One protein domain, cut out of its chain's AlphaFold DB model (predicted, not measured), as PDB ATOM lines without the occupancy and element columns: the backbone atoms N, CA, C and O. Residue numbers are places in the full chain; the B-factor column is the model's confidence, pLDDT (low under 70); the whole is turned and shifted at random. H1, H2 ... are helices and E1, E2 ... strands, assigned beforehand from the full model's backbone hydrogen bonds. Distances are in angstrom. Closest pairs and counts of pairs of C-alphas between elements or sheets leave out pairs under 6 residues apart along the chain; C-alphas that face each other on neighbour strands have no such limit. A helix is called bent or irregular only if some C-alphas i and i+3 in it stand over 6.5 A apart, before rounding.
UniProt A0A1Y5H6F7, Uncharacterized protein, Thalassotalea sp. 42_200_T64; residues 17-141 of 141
ATOM      1  N   ALA A  17      80.521 -28.678  -4.634       98.19
ATOM      2  CA  ALA A  17      79.546 -28.377  -3.591       98.19
ATOM      3  C   ALA A  17      80.217 -27.856  -2.309       98.19
ATOM      4  O   ALA A  17      79.746 -26.875  -1.738       98.19
ATOM      5  N   LEU A  18      81.359 -28.428  -1.900       98.56
ATOM      6  CA  LEU A  18      82.126 -27.897  -0.772       98.56
ATOM      7  C   LEU A  18      82.625 -26.475  -1.053       98.56
ATOM      8  O   LEU A  18      82.431 -25.584  -0.231       98.56
ATOM      9  N   VAL A  19      83.196 -26.223  -2.233       98.31
ATOM     10  CA  VAL A  19      83.669 -24.877  -2.617       98.31
ATOM     11  C   VAL A  19      82.525 -23.853  -2.630       98.31
ATOM     12  O   VAL A  19      82.704 -22.699  -2.231       98.31
ATOM     13  N   GLU A  20      81.335 -24.260  -3.068       97.56
ATOM     14  CA  GLU A  20      80.135 -23.420  -3.041       97.56
ATOM     15  C   GLU A  20      79.672 -23.132  -1.612       97.56
ATOM     16  O   GLU A  20      79.391 -21.975  -1.301       97.56
ATOM     17  N   GLN A  21      79.687 -24.127  -0.720       97.62
ATOM     18  CA  GLN A  21      79.394 -23.920   0.701       97.62
ATOM     19  C   GLN A  21      80.382 -22.947   1.359       97.62
ATOM     20  O   GLN A  21      79.959 -22.028   2.061       97.62
ATOM     21  N   LEU A  22      81.686 -23.070   1.087       98.12
ATOM     22  CA  LEU A  22      82.695 -22.124   1.588       98.12
ATOM     23  C   LEU A  22      82.469 -20.707   1.033       98.12
ATOM     24  O   LEU A  22      82.549 -19.727   1.774       98.12
ATOM     25  N   SER A  23      82.108 -20.591  -0.251       97.25
ATOM     26  CA  SER A  23      81.749 -19.306  -0.876       97.25
ATOM     27  C   SER A  23      80.555 -18.648  -0.179       97.25
ATOM     28  O   SER A  23      80.583 -17.450   0.090       97.25
ATOM     29  N   VAL A  24      79.529 -19.434   0.171       96.88
ATOM     30  CA  VAL A  24      78.365 -18.945   0.920       96.88
ATOM     31  C   VAL A  24      78.784 -18.367   2.272       96.88
ATOM     32  O   VAL A  24      78.249 -17.335   2.670       96.88
ATOM     33  N   GLN A  25      79.739 -18.982   2.978       97.25
ATOM     34  CA  GLN A  25      80.202 -18.459   4.270       97.25
ATOM     35  C   GLN A  25      81.026 -17.175   4.127       97.25
ATOM     36  O   GLN A  25      80.831 -16.249   4.915       97.25
ATOM     37  N   ILE A  26      81.872 -17.075   3.096       96.44
ATOM     38  CA  ILE A  26      82.583 -15.833   2.738       96.44
ATOM     39  C   ILE A  26      81.579 -14.694   2.520       96.44
ATOM     40  O   ILE A  26      81.723 -13.625   3.115       96.44
ATOM     41  N   ASP A  27      80.542 -14.936   1.713       95.94
ATOM     42  CA  ASP A  27      79.527 -13.931   1.394       95.94
ATOM     43  C   ASP A  27      78.685 -13.563   2.630       95.94
ATOM     44  O   ASP A  27      78.483 -12.378   2.909       95.94
ATOM     45  N   LYS A  28      78.238 -14.557   3.417       96.06
ATOM     46  CA  LYS A  28      77.463 -14.346   4.657       96.06
ATOM     47  C   LYS A  28      78.215 -13.501   5.685       96.06
ATOM     48  O   LYS A  28      77.593 -12.692   6.368       96.06
ATOM     49  N   GLN A  29      79.529 -13.688   5.798       96.00
ATOM     50  CA  GLN A  29      80.375 -12.975   6.760       96.00
ATOM     51  C   GLN A  29      81.041 -11.728   6.155       96.00
ATOM     52  O   GLN A  29      81.857 -11.086   6.811       96.00
ATOM     53  N   ALA A  30      80.663 -11.353   4.925       94.56
ATOM     54  CA  ALA A  30      81.176 -10.194   4.196       94.56
ATOM     55  C   ALA A  30      82.716 -10.144   4.127       94.56
ATOM     56  O   ALA A  30      83.318  -9.065   4.177       94.56
ATOM     57  N   ILE A  31      83.351 -11.315   4.004       93.94
ATOM     58  CA  ILE A  31      84.807 -11.439   3.945       93.94
ATOM     59  C   ILE A  31      85.307 -10.899   2.605       93.94
ATOM     60  O   ILE A  31      84.853 -11.290   1.527       93.94
ATOM     61  N   LYS A  32      86.269  -9.982   2.683       91.88
ATOM     62  CA  LYS A  32      86.940  -9.390   1.529       91.88
ATOM     63  C   LYS A  32      88.184 -10.202   1.218       91.88
ATOM     64  O   LYS A  32      89.109 -10.238   2.020       91.88
ATOM     65  N   LEU A  33      88.181 -10.868   0.065       90.31
ATOM     66  CA  LEU A  33      89.304 -11.704  -0.364       90.31
ATOM     67  C   LEU A  33      90.515 -10.871  -0.812       90.31
ATOM     68  O   LEU A  33      91.598 -11.408  -1.021       90.31
ATOM     69  N   GLU A  34      90.350  -9.558  -0.981       86.62
ATOM     70  CA  GLU A  34      91.451  -8.662  -1.287       86.62
ATOM     71  C   GLU A  34      92.401  -8.551  -0.082       86.62
ATOM     72  O   GLU A  34      91.989  -8.136   0.996       86.62
ATOM     73  N   GLN A  35      93.692  -8.829  -0.294       82.06
ATOM     74  CA  GLN A  35      94.782  -8.653   0.688       82.06
ATOM     75  C   GLN A  35      94.842  -9.671   1.841       82.06
ATOM     76  O   GLN A  35      95.667  -9.494   2.734       82.06
ATOM     77  N   ILE A  36      94.045 -10.741   1.806       91.75
ATOM     78  CA  ILE A  36      94.186 -11.877   2.731       91.75
ATOM     79  C   ILE A  36      94.952 -13.020   2.060       91.75
ATOM     80  O   ILE A  36      94.822 -13.234   0.852       91.75
ATOM     81  N   ASN A  37      95.748 -13.754   2.838       93.94
ATOM     82  CA  ASN A  37      96.553 -14.864   2.323       93.94
ATOM     83  C   ASN A  37      96.032 -16.222   2.786       93.94
ATOM     84  O   ASN A  37      96.435 -17.249   2.243       93.94
ATOM     85  N   SER A  38      95.140 -16.252   3.772       96.44
ATOM     86  CA  SER A  38      94.516 -17.484   4.227       96.44
ATOM     87  C   SER A  38      93.102 -17.269   4.752       96.44
ATOM     88  O   SER A  38      92.706 -16.165   5.126       96.44
ATOM     89  N   LEU A  39      92.338 -18.356   4.757       97.81
ATOM     90  CA  LEU A  39      91.009 -18.441   5.344       97.81
ATOM     91  C   LEU A  39      90.950 -19.691   6.208       97.81
ATOM     92  O   LEU A  39      91.370 -20.757   5.759       97.81
ATOM     93  N   VAL A  40      90.384 -19.577   7.403       98.56
ATOM     94  CA  VAL A  40      90.077 -20.718   8.263       98.56
ATOM     95  C   VAL A  40      88.587 -20.702   8.557       98.56
ATOM     96  O   VAL A  40      88.067 -19.761   9.154       98.56
ATOM     97  N   PHE A  41      87.897 -21.742   8.106       98.75
ATOM     98  CA  PHE A  41      86.482 -21.966   8.350       98.75
ATOM     99  C   PHE A  41      86.349 -22.934   9.512       98.75
ATOM    100  O   PHE A  41      86.909 -24.025   9.462       98.75
ATOM    101  N   ASN A  42      85.582 -22.555  10.523       98.75
ATOM    102  CA  ASN A  42      85.264 -23.403  11.661       98.75
ATOM    103  C   ASN A  42      83.761 -23.662  11.683       98.75
ATOM    104  O   ASN A  42      82.974 -22.718  11.682       98.75
ATOM    105  N   TYR A  43      83.376 -24.934  11.710       98.75
ATOM    106  CA  TYR A  43      81.999 -25.406  11.821       98.75
ATOM    107  C   TYR A  43      81.843 -26.112  13.159       98.75
ATOM    108  O   TYR A  43      82.573 -27.061  13.455       98.75
ATOM    109  N   ARG A  44      80.905 -25.646  13.981       98.56
ATOM    110  CA  ARG A  44      80.730 -26.128  15.346       98.56
ATOM    111  C   ARG A  44      79.252 -26.268  15.696       98.56
ATOM    112  O   ARG A  44      78.456 -25.365  15.475       98.56
ATOM    113  N   ASP A  45      78.932 -27.424  16.262       98.50
ATOM    114  CA  ASP A  45      77.738 -27.664  17.066       98.50
ATOM    115  C   ASP A  45      78.083 -27.286  18.513       98.50
ATOM    116  O   ASP A  45      78.942 -27.907  19.146       98.50
ATOM    117  N   LYS A  46      77.473 -26.229  19.053       97.56
ATOM    118  CA  LYS A  46      77.752 -25.745  20.415       97.56
ATOM    119  C   LYS A  46      77.338 -26.740  21.486       97.56
ATOM    120  O   LYS A  46      77.864 -26.651  22.597       97.56
ATOM    121  N   SER A  47      76.405 -27.638  21.172       97.31
ATOM    122  CA  SER A  47      75.969 -28.702  22.071       97.31
ATOM    123  C   SER A  47      76.925 -29.897  22.077       97.31
ATOM    124  O   SER A  47      76.858 -30.706  23.007       97.31
ATOM    125  N   TYR A  48      77.859 -29.961  21.112       97.75
ATOM    126  CA  TYR A  48      78.863 -31.013  21.052       97.75
ATOM    127  C   TYR A  48      79.679 -31.072  22.342       97.75
ATOM    128  O   TYR A  48      80.359 -30.118  22.736       97.75
ATOM    129  N   SER A  49      79.621 -32.225  23.001       96.25
ATOM    130  CA  SER A  49      80.331 -32.491  24.246       96.25
ATOM    131  C   SER A  49      80.732 -33.957  24.333       96.25
ATOM    132  O   SER A  49      80.166 -34.814  23.656       96.25
ATOM    133  N   ALA A  50      81.696 -34.261  25.200       94.12
ATOM    134  CA  ALA A  50      82.133 -35.637  25.407       94.12
ATOM    135  C   ALA A  50      81.032 -36.544  25.988       94.12
ATOM    136  O   ALA A  50      81.016 -37.738  25.707       94.12
ATOM    137  N   ASP A  51      80.110 -35.976  26.774       92.75
ATOM    138  CA  ASP A  51      79.074 -36.737  27.479       92.75
ATOM    139  C   ASP A  51      77.829 -36.982  26.619       92.75
ATOM    140  O   ASP A  51      77.229 -38.055  26.680       92.75
ATOM    141  N   LEU A  52      77.414 -35.981  25.833       94.31
ATOM    142  CA  LEU A  52      76.171 -36.032  25.051       94.31
ATOM    143  C   LEU A  52      76.405 -36.328  23.566       94.31
ATOM    144  O   LEU A  52      75.446 -36.596  22.841       94.31
ATOM    145  N   GLY A  53      77.659 -36.296  23.110       94.69
ATOM    146  CA  GLY A  53      77.980 -36.332  21.690       94.69
ATOM    147  C   GLY A  53      77.476 -35.072  20.988       94.69
ATOM    148  O   GLY A  53      77.512 -33.988  21.566       94.69
ATOM    149  N   GLY A  54      77.040 -35.229  19.739       96.69
ATOM    150  CA  GLY A  54      76.663 -34.150  18.820       96.69
ATOM    151  C   GLY A  54      77.445 -34.266  17.512       96.69
ATOM    152  O   GLY A  54      78.017 -35.320  17.218       96.69
ATOM    153  N   TYR A  55      77.489 -33.188  16.738       98.00
ATOM    154  CA  TYR A  55      78.229 -33.160  15.476       98.00
ATOM    155  C   TYR A  55      79.678 -32.727  15.694       98.00
ATOM    156  O   TYR A  55      79.966 -31.741  16.369       98.00
ATOM    157  N   HIS A  56      80.603 -33.488  15.111       98.12
ATOM    158  CA  HIS A  56      82.037 -33.261  15.255       98.12
ATOM    159  C   HIS A  56      82.437 -31.891  14.685       98.12
ATOM    160  O   HIS A  56      82.040 -31.578  13.558       98.12
ATOM    161  N   PRO A  57      83.212 -31.073  15.424       98.62
ATOM    162  CA  PRO A  57      83.751 -29.830  14.897       98.62
ATOM    163  C   PRO A  57      84.614 -30.085  13.665       98.62
ATOM    164  O   PRO A  57      85.371 -31.056  13.625       98.62
ATOM    165  N   VAL A  58      84.526 -29.190  12.685       98.88
ATOM    166  CA  VAL A  58      85.319 -29.255  11.452       98.88
ATOM    167  C   VAL A  58      86.035 -27.931  11.237       98.88
ATOM    168  O   VAL A  58      85.413 -26.870  11.285       98.88
ATOM    169  N   GLU A  59      87.332 -28.004  10.956       98.81
ATOM    170  CA  GLU A  59      88.155 -26.875  10.540       98.81
ATOM    171  C   GLU A  59      88.659 -27.092   9.108       98.81
ATOM    172  O   GLU A  59      89.182 -28.153   8.765       98.81
ATOM    173  N   ILE A  60      88.500 -26.082   8.254       98.81
ATOM    174  CA  ILE A  60      88.976 -26.095   6.869       98.81
ATOM    175  C   ILE A  60      89.853 -24.876   6.667       98.81
ATOM    176  O   ILE A  60      89.385 -23.749   6.828       98.81
ATOM    177  N   ARG A  61      91.103 -25.084   6.262       98.62
ATOM    178  CA  ARG A  61      92.025 -23.995   5.950       98.62
ATOM    179  C   ARG A  61      92.304 -23.930   4.459       98.62
ATOM    180  O   ARG A  61      92.626 -24.933   3.820       98.62
ATOM    181  N   LEU A  62      92.207 -22.724   3.915       98.25
ATOM    182  CA  LEU A  62      92.639 -22.381   2.568       98.25
ATOM    183  C   LEU A  62      93.817 -21.413   2.635       98.25
ATOM    184  O   LEU A  62      93.881 -20.558   3.520       98.25
ATOM    185  N   GLN A  63      94.694 -21.494   1.644       96.81
ATOM    186  CA  GLN A  63      95.793 -20.556   1.432       96.81
ATOM    187  C   GLN A  63      95.712 -19.957   0.028       96.81
ATOM    188  O   GLN A  63      95.298 -20.629  -0.919       96.81
ATOM    189  N   HIS A  64      96.088 -18.691  -0.107       94.81
ATOM    190  CA  HIS A  64      96.133 -17.974  -1.371       94.81
ATOM    191  C   HIS A  64      97.582 -17.790  -1.818       94.81
ATOM    192  O   HIS A  64      98.345 -17.017  -1.240       94.81
ATOM    193  N   ASN A  65      97.937 -18.484  -2.896       88.94
ATOM    194  CA  ASN A  65      99.279 -18.475  -3.463       88.94
ATOM    195  C   ASN A  65      99.259 -17.804  -4.846       88.94
ATOM    196  O   ASN A  65      98.211 -17.413  -5.356       88.94
ATOM    197  N   ALA A  66     100.413 -17.711  -5.516       86.44
ATOM    198  CA  ALA A  66     100.494 -17.137  -6.869       86.44
ATOM    199  C   ALA A  66      99.571 -17.833  -7.896       86.44
ATOM    200  O   ALA A  66      99.187 -17.223  -8.891       86.44
ATOM    201  N   GLY A  67      99.220 -19.103  -7.654       85.06
ATOM    202  CA  GLY A  67      98.293 -19.892  -8.472       85.06
ATOM    203  C   GLY A  67      96.814 -19.781  -8.077       85.06
ATOM    204  O   GLY A  67      95.996 -20.478  -8.671       85.06
ATOM    205  N   GLY A  68      96.465 -18.939  -7.098       92.81
ATOM    206  CA  GLY A  68      95.113 -18.802  -6.553       92.81
ATOM    207  C   GLY A  68      94.916 -19.529  -5.221       92.81
ATOM    208  O   GLY A  68      95.879 -19.889  -4.541       92.81
ATOM    209  N   TRP A  69      93.649 -19.712  -4.838       96.38
ATOM    210  CA  TRP A  69      93.260 -20.388  -3.600       96.38
ATOM    211  C   TRP A  69      93.422 -21.905  -3.712       96.38
ATOM    212  O   TRP A  69      92.967 -22.513  -4.683       96.38
ATOM    213  N   THR A  70      94.020 -22.523  -2.696       97.06
ATOM    214  CA  THR A  70      94.148 -23.981  -2.565       97.06
ATOM    215  C   THR A  70      93.792 -24.433  -1.154       97.06
ATOM    216  O   THR A  70      93.899 -23.661  -0.199       97.06
ATOM    217  N   PHE A  71      93.390 -25.697  -1.012       98.00
ATOM    218  CA  PHE A  71      93.253 -26.322   0.302       98.00
ATOM    219  C   PHE A  71      94.629 -26.463   0.961       98.00
ATOM    220  O   PHE A  71      95.604 -26.830   0.303       98.00
ATOM    221  N   ASP A  72      94.696 -26.132   2.246       98.00
ATOM    222  CA  ASP A  72      95.839 -26.396   3.119       98.00
ATOM    223  C   ASP A  72      95.569 -27.689   3.902       98.00
ATOM    224  O   ASP A  72      96.227 -28.706   3.683       98.00
ATOM    225  N   TYR A  73      94.486 -27.703   4.686       98.62
ATOM    226  CA  TYR A  73      93.967 -28.905   5.335       98.62
ATOM    227  C   TYR A  73      92.447 -28.872   5.525       98.62
ATOM    228  O   TYR A  73      91.805 -27.817   5.485       98.62
ATOM    229  N   ILE A  74      91.887 -30.055   5.766       98.81
ATOM    230  CA  ILE A  74      90.527 -30.274   6.257       98.81
ATOM    231  C   ILE A  74      90.631 -31.223   7.449       98.81
ATOM    232  O   ILE A  74      91.086 -32.353   7.289       98.81
ATOM    233  N   THR A  75      90.192 -30.789   8.623       98.75
ATOM    234  CA  THR A  75      90.309 -31.563   9.859       98.75
ATOM    235  C   THR A  75      88.960 -31.648  10.552       98.75
ATOM    236  O   THR A  75      88.273 -30.646  10.728       98.75
ATOM    237  N   SER A  76      88.589 -32.846  10.973       98.25
ATOM    238  CA  SER A  76      87.469 -33.107  11.866       98.25
ATOM    239  C   SER A  76      88.016 -33.478  13.249       98.25
ATOM    240  O   SER A  76      89.132 -33.997  13.385       98.25
ATOM    241  N   PHE A  77      87.255 -33.167  14.295       98.31
ATOM    242  CA  PHE A  77      87.666 -33.369  15.680       98.31
ATOM    243  C   PHE A  77      86.623 -34.160  16.459       98.31
ATOM    244  O   PHE A  77      85.425 -33.943  16.313       98.31
ATOM    245  N   SER A  78      87.077 -35.028  17.362       97.06
ATOM    246  CA  SER A  78      86.194 -35.705  18.311       97.06
ATOM    247  C   SER A  78      86.805 -35.815  19.703       97.06
ATOM    248  O   SER A  78      88.021 -35.738  19.875       97.06
ATOM    249  N   PHE A  79      85.954 -35.972  20.715       96.38
ATOM    250  CA  PHE A  79      86.391 -36.252  22.077       96.38
ATOM    251  C   PHE A  79      86.862 -37.700  22.227       96.38
ATOM    252  O   PHE A  79      86.159 -38.639  21.856       96.38
ATOM    253  N   VAL A  80      88.043 -37.877  22.819       92.06
ATOM    254  CA  VAL A  80      88.696 -39.181  22.973       92.06
ATOM    255  C   VAL A  80      89.152 -39.366  24.414       92.06
ATOM    256  O   VAL A  80      89.743 -38.470  25.009       92.06
ATOM    257  N   GLY A  81      88.912 -40.561  24.955       87.69
ATOM    258  CA  GLY A  81      89.274 -40.930  26.325       87.69
ATOM    259  C   GLY A  81      88.059 -41.042  27.245       87.69
ATOM    260  O   GLY A  81      87.052 -40.370  27.061       87.69
ATOM    261  N   MET A  82      88.141 -41.936  28.236       80.12
ATOM    262  CA  MET A  82      87.051 -42.162  29.202       80.12
ATOM    263  C   MET A  82      87.144 -41.264  30.441       80.12
ATOM    264  O   MET A  82      86.133 -40.974  31.070       80.12
ATOM    265  N   ILE A  83      88.354 -40.861  30.829       85.00
ATOM    266  CA  ILE A  83      88.611 -40.034  32.011       85.00
ATOM    267  C   ILE A  83      89.375 -38.812  31.510       85.00
ATOM    268  O   ILE A  83      90.492 -38.971  31.030       85.00
ATOM    269  N   TYR A  84      88.760 -37.630  31.611       86.81
ATOM    270  CA  TYR A  84      89.225 -36.376  30.995       86.81
ATOM    271  C   TYR A  84      89.314 -36.461  29.463       86.81
ATOM    272  O   TYR A  84      90.411 -36.471  28.912       86.81
ATOM    273  N   PRO A  85      88.163 -36.561  28.774       91.19
ATOM    274  CA  PRO A  85      88.136 -36.626  27.320       91.19
ATOM    275  C   PRO A  85      88.753 -35.367  26.698       91.19
ATOM    276  O   PRO A  85      88.390 -34.244  27.055       91.19
ATOM    277  N   GLU A  86      89.657 -35.563  25.743       94.06
ATOM    278  CA  GLU A  86      90.341 -34.484  25.028       94.06
ATOM    279  C   GLU A  86      89.823 -34.375  23.595       94.06
ATOM    280  O   GLU A  86      89.598 -35.384  22.920       94.06
ATOM    281  N   LEU A  87      89.641 -33.141  23.121       95.38
ATOM    282  CA  LEU A  87      89.271 -32.883  21.735       95.38
ATOM    283  C   LEU A  87      90.488 -33.146  20.839       95.38
ATOM    284  O   LEU A  87      91.486 -32.431  20.906       95.38
ATOM    285  N   THR A  88      90.402 -34.187  20.019       96.19
ATOM    286  CA  THR A  88      91.507 -34.726  19.217       96.19
ATOM    287  C   THR A  88      91.105 -34.781  17.746       96.19
ATOM    288  O   THR A  88      89.927 -34.951  17.436       96.19
ATOM    289  N   LYS A  89      92.073 -34.671  16.828       97.06
ATOM    290  CA  LYS A  89      91.839 -34.897  15.394       97.06
ATOM    291  C   LYS A  89      91.322 -36.321  15.177       97.06
ATOM    292  O   LYS A  89      92.022 -37.273  15.517       97.06
ATOM    293  N   ASP A  90      90.118 -36.469  14.634       96.19
ATOM    294  CA  ASP A  90      89.532 -37.784  14.347       96.19
ATOM    295  C   ASP A  90      89.800 -38.228  12.902       96.19
ATOM    296  O   ASP A  90      90.125 -39.394  12.656       96.19
ATOM    297  N   ALA A  91      89.756 -37.270  11.982       98.12
ATOM    298  CA  ALA A  91      90.176 -37.363  10.601       98.12
ATOM    299  C   ALA A  91      90.881 -36.064  10.194       98.12
ATOM    300  O   ALA A  91      90.381 -34.968  10.437       98.12
ATOM    301  N   ASP A  92      92.035 -36.192   9.551       98.56
ATOM    302  CA  ASP A  92      92.835 -35.075   9.061       98.56
ATOM    303  C   ASP A  92      93.220 -35.330   7.606       98.56
ATOM    304  O   ASP A  92      93.747 -36.393   7.280       98.56
ATOM    305  N   PHE A  93      92.947 -34.369   6.730       98.69
ATOM    306  CA  PHE A  93      93.291 -34.396   5.313       98.69
ATOM    307  C   PHE A  93      94.222 -33.215   5.030       98.69
ATOM    308  O   PHE A  93      93.767 -32.102   4.769       98.69
ATOM    309  N   ASP A  94      95.529 -33.450   5.109       98.38
ATOM    310  CA  ASP A  94      96.575 -32.446   4.918       98.38
ATOM    311  C   ASP A  94      97.007 -32.417   3.444       98.38
ATOM    312  O   ASP A  94      97.791 -33.248   2.965       98.38
ATOM    313  N   PHE A  95      96.470 -31.445   2.706       98.00
ATOM    314  CA  PHE A  95      96.763 -31.245   1.288       98.00
ATOM    315  C   PHE A  95      98.172 -30.684   1.082       98.00
ATOM    316  O   PHE A  95      98.790 -30.976   0.058       98.00
ATOM    317  N   SER A  96      98.699 -29.928   2.051       95.69
ATOM    318  CA  SER A  96     100.043 -29.343   1.989       95.69
ATOM    319  C   SER A  96     101.142 -30.411   1.995       95.69
ATOM    320  O   SER A  96     102.152 -30.266   1.304       95.69
ATOM    321  N   GLN A  97     100.927 -31.500   2.741       96.69
ATOM    322  CA  GLN A  97     101.863 -32.621   2.855       96.69
ATOM    323  C   GLN A  97     101.450 -33.843   2.026       96.69
ATOM    324  O   GLN A  97     102.212 -34.809   1.940       96.69
ATOM    325  N   GLY A  98     100.250 -33.843   1.436       97.75
ATOM    326  CA  GLY A  98      99.704 -35.010   0.740       97.75
ATOM    327  C   GLY A  98      99.518 -36.211   1.671       97.75
ATOM    328  O   GLY A  98      99.690 -37.359   1.252       97.75
ATOM    329  N   ARG A  99      99.192 -35.958   2.944       98.25
ATOM    330  CA  ARG A  99      98.988 -36.980   3.978       98.25
ATOM    331  C   ARG A  99      97.588 -36.874   4.559       98.25
ATOM    332  O   ARG A  99      96.989 -35.809   4.569       98.25
ATOM    333  N   GLY A 100      97.073 -37.977   5.075       98.06
ATOM    334  CA  GLY A 100      95.917 -37.937   5.949       98.06
ATOM    335  C   GLY A 100      96.085 -38.862   7.138       98.06
ATOM    336  O   GLY A 100      96.886 -39.793   7.097       98.06
ATOM    337  N   SER A 101      95.347 -38.584   8.199       97.94
ATOM    338  CA  SER A 101      95.389 -39.343   9.443       97.94
ATOM    339  C   SER A 101      93.975 -39.661   9.885       97.94
ATOM    340  O   SER A 101      93.097 -38.805   9.821       97.94
ATOM    341  N   LEU A 102      93.747 -40.894  10.321       97.62
ATOM    342  CA  LEU A 102      92.497 -41.324  10.934       97.62
ATOM    343  C   LEU A 102      92.834 -41.870  12.313       97.62
ATOM    344  O   LEU A 102      93.643 -42.791  12.427       97.62
ATOM    345  N   ILE A 103      92.201 -41.345  13.355       94.38
ATOM    346  CA  ILE A 103      92.649 -41.529  14.743       94.38
ATOM    347  C   ILE A 103      92.893 -42.988  15.165       94.38
ATOM    348  O   ILE A 103      93.833 -43.269  15.906       94.38
ATOM    349  N   TYR A 104      92.093 -43.935  14.670       91.94
ATOM    350  CA  TYR A 104      92.224 -45.361  15.004       91.94
ATOM    351  C   TYR A 104      92.930 -46.203  13.934       91.94
ATOM    352  O   TYR A 104      93.138 -47.397  14.145       91.94
ATOM    353  N   GLN A 105      93.276 -45.618  12.785       94.81
ATOM    354  CA  GLN A 105      93.900 -46.332  11.662       94.81
ATOM    355  C   GLN A 105      95.328 -45.841  11.374       94.81
ATOM    356  O   GLN A 105      96.098 -46.564  10.746       94.81
ATOM    357  N   GLY A 106      95.703 -44.666  11.885       95.75
ATOM    358  CA  GLY A 106      97.011 -44.052  11.688       95.75
ATOM    359  C   GLY A 106      97.069 -43.179  10.437       95.75
ATOM    360  O   GLY A 106      96.051 -42.659   9.978       95.75
ATOM    361  N   ASP A 107      98.278 -43.020   9.901       97.62
ATOM    362  CA  ASP A 107      98.550 -42.134   8.772       97.62
ATOM    363  C   ASP A 107      98.609 -42.867   7.431       97.62
ATOM    364  O   ASP A 107      99.167 -43.960   7.312       97.62
ATOM    365  N   PHE A 108      98.161 -42.177   6.388       97.75
ATOM    366  CA  PHE A 108      98.119 -42.653   5.014       97.75
ATOM    367  C   PHE A 108      98.586 -41.555   4.051       97.75
ATOM    368  O   PHE A 108      98.441 -40.364   4.342       97.75
ATOM    369  N   PRO A 109      99.122 -41.913   2.874       98.38
ATOM    370  CA  PRO A 109      99.101 -41.013   1.728       98.38
ATOM    371  C   PRO A 109      97.663 -40.555   1.456       98.38
ATOM    372  O   PRO A 109      96.731 -41.359   1.518       98.38
ATOM    373  N   LEU A 110      97.473 -39.262   1.194       98.12
ATOM    374  CA  LEU A 110      96.134 -38.673   1.129       98.12
ATOM    375  C   LEU A 110      95.279 -39.279   0.000       98.12
ATOM    376  O   LEU A 110      94.076 -39.462   0.164       98.12
ATOM    377  N   ASP A 111      95.902 -39.680  -1.107       97.94
ATOM    378  CA  ASP A 111      95.232 -40.334  -2.236       97.94
ATOM    379  C   ASP A 111      94.610 -41.697  -1.891       97.94
ATOM    380  O   ASP A 111      93.571 -42.073  -2.440       97.94
ATOM    381  N   GLN A 112      95.165 -42.413  -0.912       98.25
ATOM    382  CA  GLN A 112      94.602 -43.671  -0.418       98.25
ATOM    383  C   GLN A 112      93.321 -43.468   0.399       98.25
ATOM    384  O   GLN A 112      92.550 -44.412   0.579       98.25
ATOM    385  N   LEU A 113      93.046 -42.240   0.851       98.06
ATOM    386  CA  LEU A 113      91.834 -41.899   1.590       98.06
ATOM    387  C   LEU A 113      90.682 -41.438   0.688       98.06
ATOM    388  O   LEU A 113      89.617 -41.117   1.206       98.06
ATOM    389  N   ALA A 114      90.825 -41.448  -0.644       97.75
ATOM    390  CA  ALA A 114      89.822 -40.918  -1.576       97.75
ATOM    391  C   ALA A 114      88.391 -41.450  -1.353       97.75
ATOM    392  O   ALA A 114      87.424 -40.686  -1.398       97.75
ATOM    393  N   SER A 115      88.238 -42.752  -1.089       97.25
ATOM    394  CA  SER A 115      86.926 -43.358  -0.811       97.25
ATOM    395  C   SER A 115      86.348 -42.915   0.532       97.25
ATOM    396  O   SER A 115      85.151 -42.648   0.623       97.25
ATOM    397  N   PHE A 116      87.193 -42.815   1.563       97.94
ATOM    398  CA  PHE A 116      86.785 -42.338   2.883       97.94
ATOM    399  C   PHE A 116      86.406 -40.855   2.831       97.94
ATOM    400  O   PHE A 116      85.330 -40.486   3.295       97.94
ATOM    401  N   TYR A 117      87.232 -40.033   2.181       98.62
ATOM    402  CA  TYR A 117      86.988 -38.609   1.985       98.62
ATOM    403  C   TYR A 117      85.641 -38.350   1.306       98.62
ATOM    404  O   TYR A 117      84.872 -37.523   1.775       98.62
ATOM    405  N   ARG A 118      85.301 -39.103   0.248       98.56
ATOM    406  CA  ARG A 118      84.009 -38.965  -0.445       98.56
ATOM    407  C   ARG A 118      82.818 -39.160   0.499       98.56
ATOM    408  O   ARG A 118      81.844 -38.418   0.415       98.56
ATOM    409  N   LEU A 119      82.880 -40.169   1.370       98.44
ATOM    410  CA  LEU A 119      81.823 -40.423   2.349       98.44
ATOM    411  C   LEU A 119      81.795 -39.332   3.425       98.44
ATOM    412  O   LEU A 119      80.724 -38.836   3.765       98.44
ATOM    413  N   TRP A 120      82.967 -38.954   3.936       98.62
ATOM    414  CA  TRP A 120      83.111 -37.904   4.938       98.62
ATOM    415  C   TRP A 120      82.554 -36.563   4.437       98.62
ATOM    416  O   TRP A 120      81.703 -35.980   5.104       98.62
ATOM    417  N   GLU A 121      82.947 -36.121   3.239       98.81
ATOM    418  CA  GLU A 121      82.507 -34.848   2.658       98.81
ATOM    419  C   GLU A 121      80.998 -34.864   2.381       98.81
ATOM    420  O   GLU A 121      80.300 -33.909   2.713       98.81
ATOM    421  N   SER A 122      80.465 -35.975   1.855       98.69
ATOM    422  CA  SER A 122      79.021 -36.130   1.632       98.69
ATOM    423  C   SER A 122      78.216 -36.005   2.929       98.69
ATOM    424  O   SER A 122      77.160 -35.369   2.937       98.69
ATOM    425  N   ASN A 123      78.695 -36.606   4.020       98.56
ATOM    426  CA  ASN A 123      78.058 -36.497   5.329       98.56
ATOM    427  C   ASN A 123      78.161 -35.068   5.869       98.56
ATOM    428  O   ASN A 123      77.157 -34.504   6.291       98.56
ATOM    429  N   PHE A 124      79.347 -34.463   5.800       98.75
ATOM    430  CA  PHE A 124      79.583 -33.097   6.255       98.75
ATOM    431  C   PHE A 124      78.666 -32.085   5.554       98.75
ATOM    432  O   PHE A 124      78.005 -31.291   6.223       98.75
ATOM    433  N   LEU A 125      78.551 -32.163   4.225       98.81
ATOM    434  CA  LEU A 125      77.630 -31.331   3.447       98.81
ATOM    435  C   LEU A 125      76.169 -31.550   3.862       98.81
ATOM    436  O   LEU A 125      75.444 -30.578   4.054       98.81
ATOM    437  N   SER A 126      75.761 -32.804   4.080       98.69
ATOM    438  CA  SER A 126      74.406 -33.120   4.557       98.69
ATOM    439  C   SER A 126      74.130 -32.514   5.937       98.69
ATOM    440  O   SER A 126      73.040 -32.010   6.184       98.69
ATOM    441  N   TYR A 127      75.114 -32.509   6.841       98.56
ATOM    442  CA  TYR A 127      74.975 -31.906   8.171       98.56
ATOM    443  C   TYR A 127      74.857 -30.380   8.102       98.56
ATOM    444  O   TYR A 127      74.094 -29.791   8.865       98.56
ATOM    445  N   ILE A 128      75.559 -29.732   7.164       98.44
ATOM    446  CA  ILE A 128      75.365 -28.301   6.891       98.44
ATOM    447  C   ILE A 128      73.936 -28.044   6.398       98.44
ATOM    448  O   ILE A 128      73.284 -27.129   6.891       98.44
ATOM    449  N   GLU A 129      73.434 -28.844   5.453       98.00
ATOM    450  CA  GLU A 129      72.073 -28.702   4.911       98.00
ATOM    451  C   GLU A 129      70.973 -28.935   5.956       98.00
ATOM    452  O   GLU A 129      69.884 -28.377   5.844       98.00
ATOM    453  N   MET A 130      71.257 -29.748   6.973       98.06
ATOM    454  CA  MET A 130      70.362 -30.039   8.094       98.06
ATOM    455  C   MET A 130      70.469 -29.027   9.249       98.06
ATOM    456  O   MET A 130      69.877 -29.261  10.302       98.06
ATOM    457  N   ASP A 131      71.220 -27.931   9.076       97.75
ATOM    458  CA  ASP A 131      71.483 -26.913  10.103       97.75
ATOM    459  C   ASP A 131      72.070 -27.500  11.408       97.75
ATOM    460  O   ASP A 131      71.792 -27.030  12.511       97.75
ATOM    461  N   CYS A 132      72.904 -28.540  11.299       98.31
ATOM    462  CA  CYS A 132      73.515 -29.205  12.456       98.31
ATOM    463  C   CYS A 132      74.626 -28.380  13.130       98.31
ATOM    464  O   CYS A 132      74.990 -28.664  14.269       98.31
ATOM    465  N   PHE A 133      75.174 -27.378  12.439       98.50
ATOM    466  CA  PHE A 133      76.194 -26.470  12.967       98.50
ATOM    467  C   PHE A 133      75.566 -25.106  13.263       98.50
ATOM    468  O   PHE A 133      75.259 -24.341  12.347       98.50
ATOM    469  N   ASP A 134      75.391 -24.787  14.543       97.62
ATOM    470  CA  ASP A 134      74.818 -23.523  15.021       97.62
ATOM    471  C   ASP A 134      75.874 -22.414  15.212       97.62
ATOM    472  O   ASP A 134      75.548 -21.268  15.540       97.62
ATOM    473  N   GLU A 135      77.148 -22.728  14.968       98.25
ATOM    474  CA  GLU A 135      78.253 -21.780  14.906       98.25
ATOM    475  C   GLU A 135      79.141 -22.051  13.698       98.25
ATOM    476  O   GLU A 135      79.776 -23.099  13.594       98.25
ATOM    477  N   ILE A 136      79.214 -21.077  12.791       98.56
ATOM    478  CA  ILE A 136      80.141 -21.112  11.663       98.56
ATOM    479  C   ILE A 136      80.911 -19.797  11.644       98.56
ATOM    480  O   ILE A 136      80.306 -18.727  11.544       98.56
ATOM    481  N   THR A 137      82.235 -19.855  11.728       98.38
ATOM    482  CA  THR A 137      83.106 -18.671  11.714       98.38
ATOM    483  C   THR A 137      84.132 -18.772  10.593       98.38
ATOM    484  O   THR A 137      84.594 -19.859  10.252       98.38
ATOM    485  N   VAL A 138      84.464 -17.627   9.997       98.12
ATOM    486  CA  VAL A 138      85.550 -17.498   9.024       98.12
ATOM    487  C   VAL A 138      86.552 -16.491   9.567       98.12
ATOM    488  O   VAL A 138      86.235 -15.311   9.712       98.12
ATOM    489  N   SER A 139      87.760 -16.951   9.881       96.69
ATOM    490  CA  SER A 139      88.893 -16.087  10.221       96.69
ATOM    491  C   SER A 139      89.858 -15.979   9.045       96.69
ATOM    492  O   SER A 139      89.952 -16.881   8.213       96.69
ATOM    493  N   CYS A 140      90.565 -14.859   8.969       93.19
ATOM    494  CA  CYS A 140      91.501 -14.552   7.897       93.19
ATOM    495  C   CYS A 140      92.825 -14.058   8.479       93.19
ATOM    496  O   CYS A 140      92.809 -13.191   9.356       93.19
ATOM    497  N   ASP A 141      93.927 -14.571   7.929       75.38
ATOM    498  CA  ASP A 141      95.294 -14.090   8.174       75.38
ATOM    499  C   ASP A 141      95.946 -13.607   6.866       75.38
ATOM    500  O   ASP A 141      95.656 -14.189   5.783       75.38
TER     501      ASP A 141
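Overview. This is residues 17 to 141 of the 141 residues of an uncharacterized protein of Thalassotalea sp. 42_200_T64 (UniProt A0A1Y5H6F7). A twisted wall of seven strands has two helices crossing one face, while no named helix covers the other. The long, kinked H2 crosses from E5 toward E2, and the shorter H1 crosses E7 and E1 near the other edge. The printed part has 125 residues, with two named helices and seven named strands in the order H1 E1 E2 E3 E4 E5 E6 H2 E7; the class is mixed, helices and strands. The sheet, ordered E6 E5 E4 E3 E2 E1 E7, is antiparallel throughout. The whole is compact, with a radius of gyration of the C-alphas of 15.0 A and spans of 46 by 33 by 25 A.

Arrangement. From edge to edge the sheet runs E6 at residues 106 to 109, E5 at 99 to 102, E4 at 86 to 94, E3 at 68 to 80, E2 at 58 to 65, E1 at 38 to 44 and E7 at 135 to 140. E1 to E6 form a meander, each strand the antiparallel neighbour of the one before and a hairpin with it. Pairs within hydrogen-bond range include N 100 and O 108 for E5 and E6 at 2.8 A, N 92 and O 101 for E4 and E5 at 2.8 A, N 76 and O 91 for E3 and E4 at 2.8 A, N 59 and O 75 for E2 and E3 at 2.8 A, N 41 and O 60 for E1 and E2 at 2.8 A, and N 42 and O 137 for E1 and E7 at 2.9 A. E4 bends by 61 degrees at residue 91. H2, residues 110 to 129, is on the sheet at a height of 10.1 A; its closest C-alphas to E5 are those of Leu 110 and Arg 99, 4.4 A apart. It has a kink of 53 degrees near residue 117 and is irregular, C-alphas 112 and 115 being 7.7 A apart. H1, residues 17 to 28, is on the same face, giving two layers, helices on one face of a sheet. Its height over the sheet is 9.6 A, and it runs across the strands, at 82 degrees to E7 on the local plane; the closest C-alphas of the two are those of Ile 26 and Val 138, 7.1 A apart. H1 and H2 only just touch, with 3 pairs of C-alphas within 8 A, through residues 17 to 18 and 121 to 125 alone; the closest are Leu 18 and Leu 125, 7.1 A. Every O i to N i+4 pair is within hydrogen-bond range in H1, and 13 of 16 are in H2.

Along the chain. H1 begins at C-alpha 17, (79.546, -28.377, -3.591), and measures 16.4 A from first to last C-alpha. E1 measures 19.7 A, E2 23.1 A, E3, the longest strand by residues, 36.4 A, and E4 21.2 A. E5 and E6 measure 10.5 A and 10.6 A, H2 26.3 A and E7 16.6 A. E7 ends at C-alpha 140, (91.501, -14.552, 7.897).

Size, cuts and confidence. The C-alphas farthest apart, of Ala 66 and Ile 83, are 46.7 A apart. The printed part has no cut. The link from E1 to E2, residues 45 to 57, is long. Mean pLDDT of the printed part is 96.1, and no printed residue is under 70.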